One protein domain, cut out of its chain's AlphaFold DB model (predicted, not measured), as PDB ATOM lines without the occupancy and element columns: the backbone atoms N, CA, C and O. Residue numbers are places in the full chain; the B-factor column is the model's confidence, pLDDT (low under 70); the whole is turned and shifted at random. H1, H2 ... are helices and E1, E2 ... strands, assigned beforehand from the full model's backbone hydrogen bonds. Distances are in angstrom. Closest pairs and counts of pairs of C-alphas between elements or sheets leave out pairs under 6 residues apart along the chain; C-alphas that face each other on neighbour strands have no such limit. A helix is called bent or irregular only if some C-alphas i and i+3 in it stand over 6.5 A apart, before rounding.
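Overview. This is residues 1 to 114 of the 347 residues of the protein "Aldolase_II domain-containing protein" of Bacteroides sp. SM23_62 (UniProt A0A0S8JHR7). Picture a strongly twisted five-stranded sheet with H2 packed aslant on one face, H3 on the other, and short H1 packed on the first part of H3. The 114 printed residues hold three named helices and five named strands, in the order H1 E1 E2 H2 E3 E4 E5 H3. The sheet, E1 E2 E3 E4 E5, is mixed, and so is the class, helices and strands. The whole is compact, radius of gyration of the C-alphas 13.7 A, spanning 40 by 28 by 23 A.

Along the chain. Find C-alpha 2 at (36.442, 6.637, -40.260), where H1, residues 2 to 7, begins. Read on to E1, residues 21 to 27, 19.1 A long; E2, residues 42 to 48, 19.8 A; H2, residues 56 to 67, 16.1 A; E3, residues 71 to 76, 16.1 A; E4, residues 85 to 89; and E5, residues 95 to 99. H3, residues 102 to 113, ends at (23.381, 10.919, -37.562); it is only just irregular, C-alphas 108 and 111 being 6.9 A apart.

Arrangement. E1 and E2 are parallel, N 24 and O 44 at 2.8 A. E2, H2, E3 form a strand-helix-strand unit, parallel neighbours with a helix between and a right-handed crossover; look at N 73 and O 45, 2.8 A. E3 E4 E5 are a meander of antiparallel hairpins, with N 74 and O 87 at 2.8 A, N 88 and O 96 at 2.8 A. H2 is on the sheet at a height of 8.0 A, its closest C-alphas to E3 being Leu 64 and Leu 72, 5.4 A. H3 is on the opposite face, giving three layers, helices on both faces; C-alphas Phe 42 and Ile 113, closest of E2 and H3, are 6.0 A apart. H1 touches residues 102 to 106 of H3, about perpendicular at 81 degrees, closest C-alphas Glu 4 and Gly 103, 6.5 A. Every O i to N i+4 pair is within hydrogen-bond range in H1 and H2, 6 of 8 in H3.

Size, cuts and confidence. The farthest C-alphas, Asp 17 and Gly 81, are 41.6 A apart. The printed part has no cut; H1 to E1 and E1 to E2 are long links. Look for pLDDT under 70 at residue 16, residues 51 to 54 and residues 79 to 82.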
ATOM      1  N   MET A   1      35.843   2.153 -39.765       85.62
ATOM      2  CA  MET A   1      34.828   3.182 -39.429       85.62
ATOM      3  C   MET A   1      35.123   4.546 -40.052       85.62
ATOM      4  O   MET A   1      34.378   4.916 -40.939       85.62
ATOM      5  N   ILE A   2      36.175   5.294 -39.671       89.06
ATOM      6  CA  ILE A   2      36.442   6.637 -40.260       89.06
ATOM      7  C   ILE A   2      36.513   6.582 -41.796       89.06
ATOM      8  O   ILE A   2      35.848   7.364 -42.467       89.06
ATOM      9  N   ASN A   3      37.233   5.596 -42.342       91.00
ATOM     10  CA  ASN A   3      37.341   5.395 -43.790       91.00
ATOM     11  C   ASN A   3      35.983   5.173 -44.478       91.00
ATOM     12  O   ASN A   3      35.815   5.624 -45.604       91.00
ATOM     13  N   GLU A   4      35.018   4.530 -43.811       93.25
ATOM     14  CA  GLU A   4      33.657   4.338 -44.340       93.25
ATOM     15  C   GLU A   4      32.943   5.684 -44.461       93.25
ATOM     16  O   GLU A   4      32.489   6.063 -45.539       93.25
ATOM     17  N   PHE A   5      32.955   6.482 -43.391       91.44
ATOM     18  CA  PHE A   5      32.389   7.831 -43.416       91.44
ATOM     19  C   PHE A   5      33.022   8.703 -44.506       91.44
ATOM     20  O   PHE A   5      32.301   9.375 -45.246       91.44
ATOM     21  N   THR A   6      34.350   8.670 -44.647       92.00
ATOM     22  CA  THR A   6      35.061   9.425 -45.688       92.00
ATOM     23  C   THR A   6      34.721   8.937 -47.094       92.00
ATOM     24  O   THR A   6      34.491   9.766 -47.975       92.00
ATOM     25  N   ARG A   7      34.613   7.618 -47.312       93.19
ATOM     26  CA  ARG A   7      34.208   7.042 -48.607       93.19
ATOM     27  C   ARG A   7      32.826   7.533 -49.038       93.19
ATOM     28  O   ARG A   7      32.615   7.797 -50.215       93.19
ATOM     29  N   HIS A   8      31.924   7.730 -48.080       90.38
ATOM     30  CA  HIS A   8      30.581   8.259 -48.316       90.38
ATOM     31  C   HIS A   8      30.475   9.793 -48.197       90.38
ATOM     32  O   HIS A   8      29.378  10.337 -48.050       90.38
ATOM     33  N   GLY A   9      31.601  10.511 -48.283       90.44
ATOM     34  CA  GLY A   9      31.635  11.966 -48.445       90.44
ATOM     35  C   GLY A   9      31.685  12.785 -47.154       90.44
ATOM     36  O   GLY A   9      31.678  14.016 -47.230       90.44
ATOM     37  N   ALA A  10      31.771  12.156 -45.977       90.69
ATOM     38  CA  ALA A  10      32.016  12.890 -44.739       90.69
ATOM     39  C   ALA A  10      33.436  13.474 -44.733       90.69
ATOM     40  O   ALA A  10      34.404  12.825 -45.137       90.69
ATOM     41  N   ARG A  11      33.569  14.703 -44.237       90.75
ATOM     42  CA  ARG A  11      34.852  15.399 -44.103       90.75
ATOM     43  C   ARG A  11      35.097  15.706 -42.637       90.75
ATOM     44  O   ARG A  11      34.162  16.049 -41.918       90.75
ATOM     45  N   GLN A  12      36.346  15.579 -42.207       89.94
ATOM     46  CA  GLN A  12      36.737  16.046 -40.883       89.94
ATOM     47  C   GLN A  12      36.656  17.572 -40.859       89.94
ATOM     48  O   GLN A  12      37.109  18.231 -41.797       89.94
ATOM     49  N   ALA A  13      36.067  18.112 -39.799       87.19
ATOM     50  CA  ALA A  13      36.016  19.545 -39.559       87.19
ATOM     51  C   ALA A  13      37.084  19.931 -38.520       87.19
ATOM     52  O   ALA A  13      37.344  19.145 -37.603       87.19
ATOM     53  N   PRO A  14      37.704  21.117 -38.637       79.81
ATOM     54  CA  PRO A  14      38.545  21.676 -37.588       79.81
ATOM     55  C   PRO A  14      37.827  21.740 -36.233       79.81
ATOM     56  O   PRO A  14      36.612  21.937 -36.151       79.81
ATOM     57  N   ASN A  15      38.599  21.628 -35.149       70.25
ATOM     58  CA  ASN A  15      38.068  21.786 -33.799       70.25
ATOM     59  C   ASN A  15      37.419  23.163 -33.640       70.25
ATOM     60  O   ASN A  15      38.098  24.188 -33.687       70.25
ATOM     61  N   GLY A  16      36.114  23.175 -33.382       65.25
ATOM     62  CA  GLY A  16      35.357  24.404 -33.176       65.25
ATOM     63  C   GLY A  16      34.380  24.750 -34.297       65.25
ATOM     64  O   GLY A  16      33.585  25.669 -34.108       65.25
ATOM     65  N   ASP A  17      34.351  24.014 -35.397       76.81
ATOM     66  CA  ASP A  17      33.306  24.206 -36.398       76.81
ATOM     67  C   ASP A  17      32.008  23.505 -35.984       76.81
ATOM     68  O   ASP A  17      32.006  22.595 -35.151       76.81
ATOM     69  N   GLN A  18      30.886  23.964 -36.539       79.25
ATOM     70  CA  GLN A  18      29.610  23.278 -36.380       79.25
ATOM     71  C   GLN A  18      29.640  21.987 -37.201       79.25
ATOM     72  O   GLN A  18      29.924  22.016 -38.400       79.25
ATOM     73  N   VAL A  19      29.328  20.863 -36.561       89.00
ATOM     74  CA  VAL A  19      29.384  19.536 -37.190       89.00
ATOM     75  C   VAL A  19      28.034  18.838 -37.141       89.00
ATOM     76  O   VAL A  19      27.232  19.063 -36.240       89.00
ATOM     77  N   ASN A  20      27.777  17.947 -38.098       85.38
ATOM     78  CA  ASN A  20      26.553  17.137 -38.083       85.38
ATOM     79  C   ASN A  20      26.617  16.066 -36.984       85.38
ATOM     80  O   ASN A  20      25.633  15.781 -36.306       85.38
ATOM     81  N   PHE A  21      27.799  15.482 -36.801       92.00
ATOM     82  CA  PHE A  21      28.060  14.482 -35.780       92.00
ATOM     83  C   PHE A  21      29.539  14.476 -35.385       92.00
ATOM     84  O   PHE A  21      30.402  14.957 -36.119       92.00
ATOM     85  N   ILE A  22      29.814  13.895 -34.224       92.88
ATOM     86  CA  ILE A  22      31.133  13.713 -33.631       92.88
ATOM     87  C   ILE A  22      31.346  12.211 -33.455       92.88
ATOM     88  O   ILE A  22      30.533  11.538 -32.820       92.88
ATOM     89  N   LEU A  23      32.457  11.696 -33.985       94.00
ATOM     90  CA  LEU A  23      32.964  10.373 -33.624       94.00
ATOM     91  C   LEU A  23      33.883  10.529 -32.412       94.00
ATOM     92  O   LEU A  23      34.991  11.046 -32.537       94.00
ATOM     93  N   ASN A  24      33.415  10.103 -31.243       94.25
ATOM     94  CA  ASN A  24      34.151  10.191 -29.986       94.25
ATOM     95  C   ASN A  24      34.808   8.841 -29.661       94.25
ATOM     96  O   ASN A  24      34.146   7.922 -29.175       94.25
ATOM     97  N   LEU A  25      36.104   8.704 -29.943       93.75
ATOM     98  CA  LEU A  25      36.858   7.496 -29.598       93.75
ATOM     99  C   LEU A  25      37.163   7.496 -28.100       93.75
ATOM    100  O   LEU A  25      37.691   8.473 -27.577       93.75
ATOM    101  N   THR A  26      36.817   6.418 -27.401       92.38
ATOM    102  CA  THR A  26      36.878   6.384 -25.938       92.38
ATOM    103  C   THR A  26      37.197   4.993 -25.385       92.38
ATOM    104  O   THR A  26      37.265   4.012 -26.125       92.38
ATOM    105  N   SER A  27      37.393   4.901 -24.069       88.38
ATOM    106  CA  SER A  27      37.608   3.645 -23.341       88.38
ATOM    107  C   SER A  27      36.398   3.297 -22.475       88.38
ATOM    108  O   SER A  27      35.774   4.175 -21.887       88.38
ATOM    109  N   MET A  28      36.093   2.004 -22.335       87.38
ATOM    110  CA  MET A  28      35.074   1.527 -21.390       87.38
ATOM    111  C   MET A  28      35.508   1.685 -19.921       87.38
ATOM    112  O   MET A  28      34.659   1.740 -19.033       87.38
ATOM    113  N   ASP A  29      36.814   1.750 -19.650       85.56
ATOM    114  CA  ASP A  29      37.366   1.849 -18.290       85.56
ATOM    115  C   ASP A  29      37.439   3.300 -17.808       85.56
ATOM    116  O   ASP A  29      37.109   3.620 -16.663       85.56
ATOM    117  N   GLN A  30      37.826   4.198 -18.714       86.44
ATOM    118  CA  GLN A  30      37.915   5.637 -18.480       86.44
ATOM    119  C   GLN A  30      37.213   6.390 -19.619       86.44
ATOM    120  O   GLN A  30      37.876   6.973 -20.471       86.44
ATOM    121  N   PRO A  31      35.870   6.348 -19.673       88.88
ATOM    122  CA  PRO A  31      35.122   7.010 -20.728       88.88
ATOM    123  C   PRO A  31      35.210   8.527 -20.595       88.88
ATOM    124  O   PRO A  31      34.924   9.099 -19.537       88.88
ATOM    125  N   GLU A  32      35.581   9.158 -21.701       89.06
ATOM    126  CA  GLU A  32      35.705  10.601 -21.856       89.06
ATOM    127  C   GLU A  32      34.475  11.170 -22.568       89.06
ATOM    128  O   GLU A  32      34.004  10.647 -23.584       89.06
ATOM    129  N   ALA A  33      33.942  12.258 -22.011       88.62
ATOM    130  CA  ALA A  33      32.782  12.950 -22.551       88.62
ATOM    131  C   ALA A  33      33.080  13.560 -23.923       88.62
ATOM    132  O   ALA A  33      34.027  14.331 -24.073       88.62
ATOM    133  N   GLY A  34      32.216  13.277 -24.902       85.56
ATOM    134  CA  GLY A  34      32.238  13.995 -26.170       85.56
ATOM    135  C   GLY A  34      31.833  15.453 -25.947       85.56
ATOM    136  O   GLY A  34      30.845  15.743 -25.267       85.56
ATOM    137  N   ILE A  35      32.592  16.388 -26.513       81.75
ATOM    138  CA  ILE A  35      32.312  17.820 -26.385       81.75
ATOM    139  C   ILE A  35      31.537  18.277 -27.615       81.75
ATOM    140  O   ILE A  35      32.072  18.272 -28.718       81.75
ATOM    141  N   ARG A  36      30.298  18.731 -27.406       84.75
ATOM    142  CA  ARG A  36      29.470  19.352 -28.446       84.75
ATOM    143  C   ARG A  36      29.043  20.762 -28.074       84.75
ATOM    144  O   ARG A  36      28.867  21.082 -26.896       84.75
ATOM    145  N   LYS A  37      28.846  21.599 -29.086       82.25
ATOM    146  CA  LYS A  37      28.416  22.997 -28.952       82.25
ATOM    147  C   LYS A  37      26.904  23.143 -28.917       82.25
ATOM    148  O   LYS A  37      26.389  24.080 -28.310       82.25
ATOM    149  N   SER A  38      26.195  22.223 -29.562       83.75
ATOM    150  CA  SER A  38      24.740  22.246 -29.678       83.75
ATOM    151  C   SER A  38      24.156  20.857 -29.465       83.75
ATOM    152  O   SER A  38      24.798  19.852 -29.746       83.75
ATOM    153  N   GLN A  39      22.906  20.794 -29.005       79.94
ATOM    154  CA  GLN A  39      22.167  19.533 -28.915       79.94
ATOM    155  C   GLN A  39      21.936  18.888 -30.290       79.94
ATOM    156  O   GLN A  39      21.705  17.689 -30.346       79.94
ATOM    157  N   ALA A  40      21.993  19.674 -31.373       82.56
ATOM    158  CA  ALA A  40      21.832  19.186 -32.741       82.56
ATOM    159  C   ALA A  40      23.020  18.342 -33.235       82.56
ATOM    160  O   ALA A  40      22.885  17.636 -34.226       82.56
ATOM    161  N   GLU A  41      24.173  18.419 -32.564       88.38
ATOM    162  CA  GLU A  41      25.363  17.656 -32.932       88.38
ATOM    163  C   GLU A  41      25.287  16.271 -32.278       88.38
ATOM    164  O   GLU A  41      25.326  16.126 -31.047       88.38
ATOM    165  N   PHE A  42      25.153  15.242 -33.114       90.94
ATOM    166  CA  PHE A  42      25.086  13.860 -32.655       90.94
ATOM    167  C   PHE A  42      26.452  13.376 -32.181       90.94
ATOM    168  O   PHE A  42      27.430  13.480 -32.911       90.94
ATOM    169  N   ILE A  43      26.537  12.796 -30.986       92.56
ATOM    170  CA  ILE A  43      27.769  12.150 -30.520       92.56
ATOM    171  C   ILE A  43      27.612  10.640 -30.673       92.56
ATOM    172  O   ILE A  43      26.767  10.028 -30.016       92.56
ATOM    173  N   VAL A  44      28.466  10.043 -31.502       95.31
ATOM    174  CA  VAL A  44      28.646   8.593 -31.598       95.31
ATOM    175  C   VAL A  44      29.949   8.249 -30.896       95.31
ATOM    176  O   VAL A  44      31.031   8.560 -31.396       95.31
ATOM    177  N   SER A  45      29.858   7.622 -29.727       96.19
ATOM    178  CA  SER A  45      31.044   7.104 -29.054       96.19
ATOM    179  C   SER A  45      31.409   5.729 -29.574       96.19
ATOM    180  O   SER A  45      30.533   4.894 -29.777       96.19
ATOM    181  N   VAL A  46      32.703   5.490 -29.757       95.69
ATOM    182  CA  VAL A  46      33.244   4.187 -30.146       95.69
ATOM    183  C   VAL A  46      34.226   3.745 -29.074       95.69
ATOM    184  O   VAL A  46      35.169   4.476 -28.771       95.69
ATOM    185  N   ALA A  47      33.999   2.569 -28.497       94.31
ATOM    186  CA  ALA A  47      34.842   2.009 -27.448       94.31
ATOM    187  C   ALA A  47      35.181   0.548 -27.741       94.31
ATOM    188  O   ALA A  47      34.349  -0.188 -28.268       94.31
ATOM    189  N   LEU A  48      36.385   0.119 -27.367       91.19
ATOM    190  CA  LEU A  48      36.758  -1.294 -27.397       91.19
ATOM    191  C   LEU A  48      36.413  -1.955 -26.061       91.19
ATOM    192  O   LEU A  48      36.619  -1.366 -24.994       91.19
ATOM    193  N   LEU A  49      35.896  -3.178 -26.125       87.06
ATOM    194  CA  LEU A  49      35.723  -4.024 -24.958       87.06
ATOM    195  C   LEU A  49      37.078  -4.626 -24.579       87.06
ATOM    196  O   LEU A  49      37.677  -5.379 -25.344       87.06
ATOM    197  N   ASN A  50      37.547  -4.306 -23.378       76.06
ATOM    198  CA  ASN A  50      38.702  -4.960 -22.776       76.06
ATOM    199  C   ASN A  50      38.175  -6.093 -21.888       76.06
ATOM    200  O   ASN A  50      37.308  -5.848 -21.047       76.06
ATOM    201  N   GLY A  51      38.654  -7.323 -22.110       64.38
ATOM    202  CA  GLY A  51      38.111  -8.549 -21.514       64.38
ATOM    203  C   GLY A  51      37.783  -8.455 -20.014       64.38
ATOM    204  O   GLY A  51      38.515  -7.858 -19.227       64.38
ATOM    205  N   GLY A  52      36.663  -9.062 -19.613       65.06
ATOM    206  CA  GLY A  52      36.224  -9.131 -18.219       65.06
ATOM    207  C   GLY A  52      34.778  -9.610 -18.070       65.06
ATOM    208  O   GLY A  52      33.957  -9.434 -18.965       65.06
ATOM    209  N   ASN A  53      34.451 -10.187 -16.911       53.81
ATOM    210  CA  ASN A  53      33.089 -10.608 -16.569       53.81
ATOM    211  C   ASN A  53      32.270  -9.393 -16.096       53.81
ATOM    212  O   ASN A  53      32.082  -9.165 -14.901       53.81
ATOM    213  N   ARG A  54      31.877  -8.536 -17.043       66.12
ATOM    214  CA  ARG A  54      31.003  -7.382 -16.797       66.12
ATOM    215  C   ARG A  54      29.618  -7.690 -17.351       66.12
ATOM    216  O   ARG A  54      29.491  -8.291 -18.412       66.12
ATOM    217  N   ASN A  55      28.575  -7.205 -16.681       81.50
ATOM    218  CA  ASN A  55      27.266  -7.088 -17.317       81.50
ATOM    219  C   ASN A  55      27.401  -6.089 -18.479       81.50
ATOM    220  O   ASN A  55      27.406  -4.876 -18.255       81.50
ATOM    221  N   LEU A  56      27.568  -6.608 -19.700       86.31
ATOM    222  CA  LEU A  56      27.920  -5.822 -20.880       86.31
ATOM    223  C   LEU A  56      26.899  -4.720 -21.155       86.31
ATOM    224  O   LEU A  56      27.285  -3.569 -21.316       86.31
ATOM    225  N   ARG A  57      25.599  -5.032 -21.094       85.38
ATOM    226  CA  ARG A  57      24.531  -4.039 -21.281       85.38
ATOM    227  C   ARG A  57      24.647  -2.889 -20.283       85.38
ATOM    228  O   ARG A  57      24.597  -1.726 -20.673       85.38
ATOM    229  N   SER A  58      24.854  -3.201 -19.003       83.38
ATOM    230  CA  SER A  58      25.047  -2.183 -17.963       83.38
ATOM    231  C   SER A  58      26.321  -1.364 -18.176       83.38
ATOM    232  O   SER A  58      26.323  -0.161 -17.912       83.38
ATOM    233  N   ALA A  59      27.403  -1.997 -18.635       87.25
ATOM    234  CA  ALA A  59      28.667  -1.330 -18.914       87.25
ATOM    235  C   ALA A  59      28.540  -0.394 -20.124       87.25
ATOM    236  O   ALA A  59      28.906   0.772 -20.024       87.25
ATOM    237  N   CYS A  60      27.953  -0.859 -21.228       90.62
ATOM    238  CA  CYS A  60      27.706  -0.057 -22.424       90.62
ATOM    239  C   CYS A  60      26.783   1.121 -22.118       90.62
ATOM    240  O   CYS A  60      27.100   2.258 -22.453       90.62
ATOM    241  N   TYR A  61      25.687   0.889 -21.400       86.94
ATOM    242  CA  TYR A  61      24.789   1.968 -21.009       86.94
ATOM    243  C   TYR A  61      25.474   2.995 -20.090       86.94
ATOM    244  O   TYR A  61      25.328   4.202 -20.268       86.94
ATOM    245  N   THR A  62      26.298   2.537 -19.145       86.38
ATOM    246  CA  THR A  62      27.120   3.420 -18.303       86.38
ATOM    247  C   THR A  62      28.090   4.258 -19.134       86.38
ATOM    248  O   THR A  62      28.168   5.472 -18.940       86.38
ATOM    249  N   THR A  63      28.802   3.635 -20.073       90.81
ATOM    250  CA  THR A  63      29.731   4.326 -20.969       90.81
ATOM    251  C   THR A  63      29.005   5.364 -21.813       90.81
ATOM    252  O   THR A  63      29.432   6.511 -21.808       90.81
ATOM    253  N   LEU A  64      27.874   5.006 -22.437       91.44
ATOM    254  CA  LEU A  64      27.025   5.914 -23.216       91.44
ATOM    255  C   LEU A  64      26.682   7.187 -22.427       91.44
ATOM    256  O   LEU A  64      26.810   8.303 -22.932       91.44
ATOM    257  N   ILE A  65      26.249   7.016 -21.175       87.12
ATOM    258  CA  ILE A  65      25.883   8.128 -20.299       87.12
ATOM    259  C   ILE A  65      27.112   8.973 -19.945       87.12
ATOM    260  O   ILE A  65      27.042  10.199 -20.032       87.12
ATOM    261  N   ARG A  66      28.246   8.350 -19.591       87.62
ATOM    262  CA  ARG A  66      29.504   9.056 -19.270       87.62
ATOM    263  C   ARG A  66      30.077   9.814 -20.461       87.62
ATOM    264  O   ARG A  66      30.641  10.888 -20.272       87.62
ATOM    265  N   THR A  67      29.889   9.302 -21.673       91.12
ATOM    266  CA  THR A  67      30.344   9.962 -22.895       91.12
ATOM    267  C   THR A  67      29.370  11.008 -23.432       91.12
ATOM    268  O   THR A  67      29.719  11.727 -24.369       91.12
ATOM    269  N   LEU A  68      28.182  11.132 -22.821       87.94
ATOM    270  CA  LEU A  68      27.081  12.008 -23.245       87.94
ATOM    271  C   LEU A  68      26.627  11.737 -24.683       87.94
ATOM    272  O   LEU A  68      26.227  12.646 -25.415       87.94
ATOM    273  N   SER A  69      26.712  10.475 -25.085       90.94
ATOM    274  CA  SER A  69      26.513  10.070 -26.464       90.94
ATOM    275  C   SER A  69      25.049   9.844 -26.793       90.94
ATOM    276  O   SER A  69      24.251   9.419 -25.961       90.94
ATOM    277  N   ASN A  70      24.706  10.097 -28.052       90.75
ATOM    278  CA  ASN A  70      23.440   9.669 -28.626       90.75
ATOM    279  C   ASN A  70      23.480   8.181 -28.995       90.75
ATOM    280  O   ASN A  70      22.449   7.525 -28.980       90.75
ATOM    281  N   ILE A  71      24.664   7.660 -29.333       93.25
ATOM    282  CA  ILE A  71      24.894   6.244 -29.621       93.25
ATOM    283  C   ILE A  71      26.256   5.842 -29.064       93.25
ATOM    284  O   ILE A  71      27.234   6.576 -29.220       93.25
ATOM    285  N   LEU A  72      26.333   4.659 -28.464       95.38
ATOM    286  CA  LEU A  72      27.590   3.972 -28.200       95.38
ATOM    287  C   LEU A  72      27.704   2.766 -29.131       95.38
ATOM    288  O   LEU A  72      26.802   1.934 -29.169       95.38
ATOM    289  N   VAL A  73      28.836   2.666 -29.823       95.94
ATOM    290  CA  VAL A  73      29.301   1.468 -30.522       95.94
ATOM    291  C   VAL A  73      30.411   0.859 -29.675       95.94
ATOM    292  O   VAL A  73      31.509   1.410 -29.584       95.94
ATOM    293  N   CYS A  74      30.129  -0.259 -29.016       94.94
ATOM    294  CA  CYS A  74      31.132  -1.027 -28.292       94.94
ATOM    295  C   CYS A  74      31.568  -2.205 -29.163       94.94
ATOM    296  O   CYS A  74      30.738  -3.020 -29.544       94.94
ATOM    297  N   ILE A  75      32.849  -2.271 -29.509       93.31
ATOM    298  CA  ILE A  75      33.403  -3.342 -30.337       93.31
ATOM    299  C   ILE A  75      34.084  -4.336 -29.405       93.31
ATOM    300  O   ILE A  75      34.979  -3.944 -28.657       93.31
ATOM    301  N   ASP A  76      33.676  -5.598 -29.455       90.62
ATOM    302  CA  ASP A  76      34.360  -6.712 -28.805       90.62
ATOM    303  C   ASP A  76      35.292  -7.393 -29.815       90.62
ATOM    304  O   ASP A  76      34.810  -8.117 -30.685       90.62
ATOM    305  N   PRO A  77      36.620  -7.179 -29.732       85.62
ATOM    306  CA  PRO A  77      37.561  -7.757 -30.686       85.62
ATOM    307  C   PRO A  77      37.707  -9.276 -30.558       85.62
ATOM    308  O   PRO A  77      38.201  -9.904 -31.489       85.62
ATOM    309  N   ALA A  78      37.355  -9.849 -29.401       78.69
ATOM    310  CA  ALA A  78      37.498 -11.274 -29.117       78.69
ATOM    311  C   ALA A  78      36.199 -12.063 -29.352       78.69
ATOM    312  O   ALA A  78      36.240 -13.292 -29.366       78.69
ATOM    313  N   GLY A  79      35.066 -11.362 -29.475       65.12
ATOM    314  CA  GLY A  79      33.766 -11.876 -29.902       65.12
ATOM    315  C   GLY A  79      33.372 -13.217 -29.293       65.12
ATOM    316  O   GLY A  79      33.267 -14.192 -30.018       65.12
ATOM    317  N   ASN A  80      33.196 -13.334 -27.974       64.88
ATOM    318  CA  ASN A  80      32.871 -14.621 -27.316       64.88
ATOM    319  C   ASN A  80      33.756 -15.834 -27.744       64.88
ATOM    320  O   ASN A  80      33.331 -16.981 -27.607       64.88
ATOM    321  N   GLY A  81      34.979 -15.609 -28.247       62.88
ATOM    322  CA  GLY A  81      35.860 -16.640 -28.819       62.88
ATOM    323  C   GLY A  81      35.766 -16.838 -30.345       62.88
ATOM    324  O   GLY A  81      36.283 -17.838 -30.839       62.88
ATOM    325  N   ALA A  82      35.120 -15.925 -31.074       65.19
ATOM    326  CA  ALA A  82      34.840 -15.949 -32.514       65.19
ATOM    327  C   ALA A  82      35.214 -14.604 -33.192       65.19
ATOM    328  O   ALA A  82      36.096 -13.888 -32.713       65.19
ATOM    329  N   ASP A  83      34.581 -14.290 -34.331       82.12
ATOM    330  CA  ASP A  83      34.758 -13.029 -35.063       82.12
ATOM    331  C   ASP A  83      34.384 -11.804 -34.202       82.12
ATOM    332  O   ASP A  83      33.522 -11.912 -33.327       82.12
ATOM    333  N   PRO A  84      34.995 -10.626 -34.436       89.69
ATOM    334  CA  PRO A  84      34.690  -9.426 -33.667       89.69
ATOM    335  C   PRO A  84      33.199  -9.060 -33.717       89.69
ATOM    336  O   PRO A  84      32.573  -9.150 -34.769       89.69
ATOM    337  N   GLU A  85      32.639  -8.575 -32.609       92.00
ATOM    338  CA  GLU A  85      31.221  -8.195 -32.482       92.00
ATOM    339  C   GLU A  85      31.062  -6.689 -32.233       92.00
ATOM    340  O   GLU A  85      31.909  -6.050 -31.605       92.00
ATOM    341  N   ALA A  86      29.953  -6.109 -32.693       93.56
ATOM    342  CA  ALA A  86      29.582  -4.718 -32.453       93.56
ATOM    343  C   ALA A  86      28.283  -4.640 -31.646       93.56
ATOM    344  O   ALA A  86      27.242  -5.094 -32.102       93.56
ATOM    345  N   TYR A  87      28.325  -3.996 -30.482       93.69
ATOM    346  CA  TYR A  87      27.174  -3.741 -29.619       93.69
ATOM    347  C   TYR A  87      26.762  -2.274 -29.724       93.69
ATOM    348  O   TYR A  87      27.560  -1.373 -29.451       93.69
ATOM    349  N   ILE A  88      25.505  -2.027 -30.079       94.19
ATOM    350  CA  ILE A  88      24.934  -0.687 -30.192       94.19
ATOM    351  C   ILE A  88      24.059  -0.408 -28.979       94.19
ATOM    352  O   ILE A  88      23.210  -1.218 -28.611       94.19
ATOM    353  N   THR A  89      24.266   0.743 -28.343       91.81
ATOM    354  CA  THR A  89      23.457   1.196 -27.204       91.81
ATOM    355  C   THR A  89      22.928   2.605 -27.429       91.81
ATOM    356  O   THR A  89      23.684   3.471 -27.877       91.81
ATOM    357  N   THR A  90      21.662   2.851 -27.081       89.44
ATOM    358  CA  THR A  90      21.017   4.176 -27.167       89.44
ATOM    359  C   THR A  90      20.464   4.648 -25.810       89.44
ATOM    360  O   THR A  90      20.258   3.825 -24.907       89.44
ATOM    361  N   PRO A  91      20.230   5.966 -25.616       84.69
ATOM    362  CA  PRO A  91      19.697   6.527 -24.368       84.69
ATOM    363  C   PRO A  91      18.353   5.935 -23.937       84.69
ATOM    364  O   PRO A  91      18.047   5.877 -22.746       84.69
ATOM    365  N   GLU A  92      17.570   5.466 -24.901       80.50
ATOM    366  CA  GLU A  92      16.260   4.843 -24.746       80.50
ATOM    367  C   GLU A  92      16.329   3.381 -24.275       80.50
ATOM    368  O   GLU A  92      15.302   2.714 -24.184       80.50
ATOM    369  N   THR A  93      17.525   2.900 -23.909       75.19
ATOM    370  CA  THR A  93      17.846   1.539 -23.436       75.19
ATOM    371  C   THR A  93      17.903   0.456 -24.514       75.19
ATOM    372  O   THR A  93      18.053  -0.729 -24.177       75.19
ATOM    373  N   GLY A  94      17.867   0.860 -25.788       84.38
ATOM    374  CA  GLY A  94      18.137  -0.017 -26.919       84.38
ATOM    375  C   GLY A  94      19.513  -0.658 -26.781       84.38
ATOM    376  O   GLY A  94      20.485   0.023 -26.453       84.38
ATOM    377  N   PHE A  95      19.576  -1.976 -26.967       89.69
ATOM    378  CA  PHE A  95      20.799  -2.764 -26.848       89.69
ATOM    379  C   PHE A  95      20.735  -3.976 -27.778       89.69
ATOM    380  O   PHE A  95      20.032  -4.940 -27.488       89.69
ATOM    381  N   TYR A  96      21.459  -3.918 -28.890       90.38
ATOM    382  CA  TYR A  96      21.490  -4.963 -29.916       90.38
ATOM    383  C   TYR A  96      22.911  -5.116 -30.456       90.38
ATOM    384  O   TYR A  96      23.743  -4.224 -30.268       90.38
ATOM    385  N   HIS A  97      23.208  -6.249 -31.089       92.56
ATOM    386  CA  HIS A  97      24.548  -6.541 -31.586       92.56
ATOM    387  C   HIS A  97      24.527  -7.299 -32.907       92.56
ATOM    388  O   HIS A  97      23.497  -7.839 -33.303       92.56
ATOM    389  N   PHE A  98      25.665  -7.288 -33.587       91.94
ATOM    390  CA  PHE A  98      25.899  -8.013 -34.827       91.94
ATOM    391  C   PHE A  98      27.408  -8.198 -35.048       91.94
ATOM    392  O   PHE A  98      28.193  -7.402 -34.514       91.94
ATOM    393  N   PRO A  99      27.817  -9.158 -35.902       92.12
ATOM    394  CA  PRO A  99      29.211  -9.308 -36.303       92.12
ATOM    395  C   PRO A  99      29.767  -7.989 -36.826       92.12
ATOM    396  O   PRO A  99      29.152  -7.331 -37.672       92.12
ATOM    397  N   PHE A 100      30.912  -7.573 -36.300       92.31
ATOM    398  CA  PHE A 100      31.508  -6.292 -36.628       92.31
ATOM    399  C   PHE A 100      31.919  -6.268 -38.099       92.31
ATOM    400  O   PHE A 100      32.913  -6.856 -38.516       92.31
ATOM    401  N   ASP A 101      31.175  -5.480 -38.859       92.06
ATOM    402  CA  ASP A 101      31.553  -5.007 -40.175       92.06
ATOM    403  C   ASP A 101      31.425  -3.485 -40.194       92.06
ATOM    404  O   ASP A 101      30.419  -2.909 -39.768       92.06
ATOM    405  N   SER A 102      32.464  -2.800 -40.669       91.88
ATOM    406  CA  SER A 102      32.471  -1.341 -40.599       91.88
ATOM    407  C   SER A 102      31.452  -0.680 -41.532       91.88
ATOM    408  O   SER A 102      30.994   0.418 -41.206       91.88
ATOM    409  N   GLY A 103      31.079  -1.346 -42.631       92.56
ATOM    410  CA  GLY A 103      30.005  -0.930 -43.530       92.56
ATOM    411  C   GLY A 103      28.638  -1.088 -42.869       92.56
ATOM    412  O   GLY A 103      27.892  -0.116 -42.797       92.56
ATOM    413  N   LYS A 104      28.357  -2.242 -42.250       91.50
ATOM    414  CA  LYS A 104      27.117  -2.479 -41.488       91.50
ATOM    415  C   LYS A 104      26.956  -1.491 -40.328       91.50
ATOM    416  O   LYS A 104      25.875  -0.944 -40.117       91.50
ATOM    417  N   VAL A 105      28.038  -1.183 -39.599       93.00
ATOM    418  CA  VAL A 105      28.010  -0.125 -38.571       93.00
ATOM    419  C   VAL A 105      27.692   1.236 -39.201       93.00
ATOM    420  O   VAL A 105      26.878   1.980 -38.659       93.00
ATOM    421  N   TYR A 106      28.312   1.579 -40.333       92.75
ATOM    422  CA  TYR A 106      28.027   2.830 -41.036       92.75
ATOM    423  C   TYR A 106      26.554   2.924 -41.461       92.75
ATOM    424  O   TYR A 106      25.913   3.931 -41.163       92.75
ATOM    425  N   GLU A 107      26.009   1.883 -42.088       90.81
ATOM    426  CA  GLU A 107      24.607   1.806 -42.513       90.81
ATOM    427  C   GLU A 107      23.656   1.989 -41.335       90.81
ATOM    428  O   GLU A 107      22.717   2.775 -41.419       90.81
ATOM    429  N   CYS A 108      23.956   1.356 -40.201       90.31
ATOM    430  CA  CYS A 108      23.138   1.470 -39.002       90.31
ATOM    431  C   CYS A 108      23.163   2.882 -38.386       90.31
ATOM    432  O   CYS A 108      22.155   3.378 -37.878       90.31
ATOM    433  N   LEU A 109      24.319   3.553 -38.428       92.06
ATOM    434  CA  LEU A 109      24.491   4.903 -37.887       92.06
ATOM    435  C   LEU A 109      23.947   5.991 -38.818       92.06
ATOM    436  O   LEU A 109      23.519   7.042 -38.337       92.06
ATOM    437  N   LEU A 110      23.987   5.774 -40.135       90.75
ATOM    438  CA  LEU A 110      23.744   6.806 -41.138       90.75
ATOM    439  C   LEU A 110      22.362   7.473 -41.017       90.75
ATOM    440  O   LEU A 110      22.321   8.709 -41.032       90.75
ATOM    441  N   PRO A 111      21.242   6.737 -40.867       90.31
ATOM    442  CA  PRO A 111      19.932   7.347 -40.662       90.31
ATOM    443  C   PRO A 111      19.886   8.192 -39.390       90.31
ATOM    444  O   PRO A 111      19.284   9.264 -39.381       90.31
ATOM    445  N   ILE A 112      20.563   7.746 -38.330       89.56
ATOM    446  CA  ILE A 112      20.515   8.402 -37.026       89.56
ATOM    447  C   ILE A 112      21.308   9.710 -37.039       89.56
ATOM    448  O   ILE A 112      20.779  10.751 -36.663       89.56
ATOM    449  N   ILE A 113      22.550   9.703 -37.522       90.44
ATOM    450  CA  ILE A 113      23.381  10.919 -37.562       90.44
ATOM    451  C   ILE A 113      22.870  11.966 -38.565       90.44
ATOM    452  O   ILE A 113      23.277  13.123 -38.505       90.44
ATOM    453  N   LYS A 114      22.007  11.563 -39.509       90.88
ATOM    454  CA  LYS A 114      21.313  12.464 -40.444       90.88
ATOM    455  C   LYS A 114      19.967  12.963 -39.915       90.88
ATOM    456  O   LYS A 114      19.357  13.821 -40.558       90.88
TER     457      LYS A 114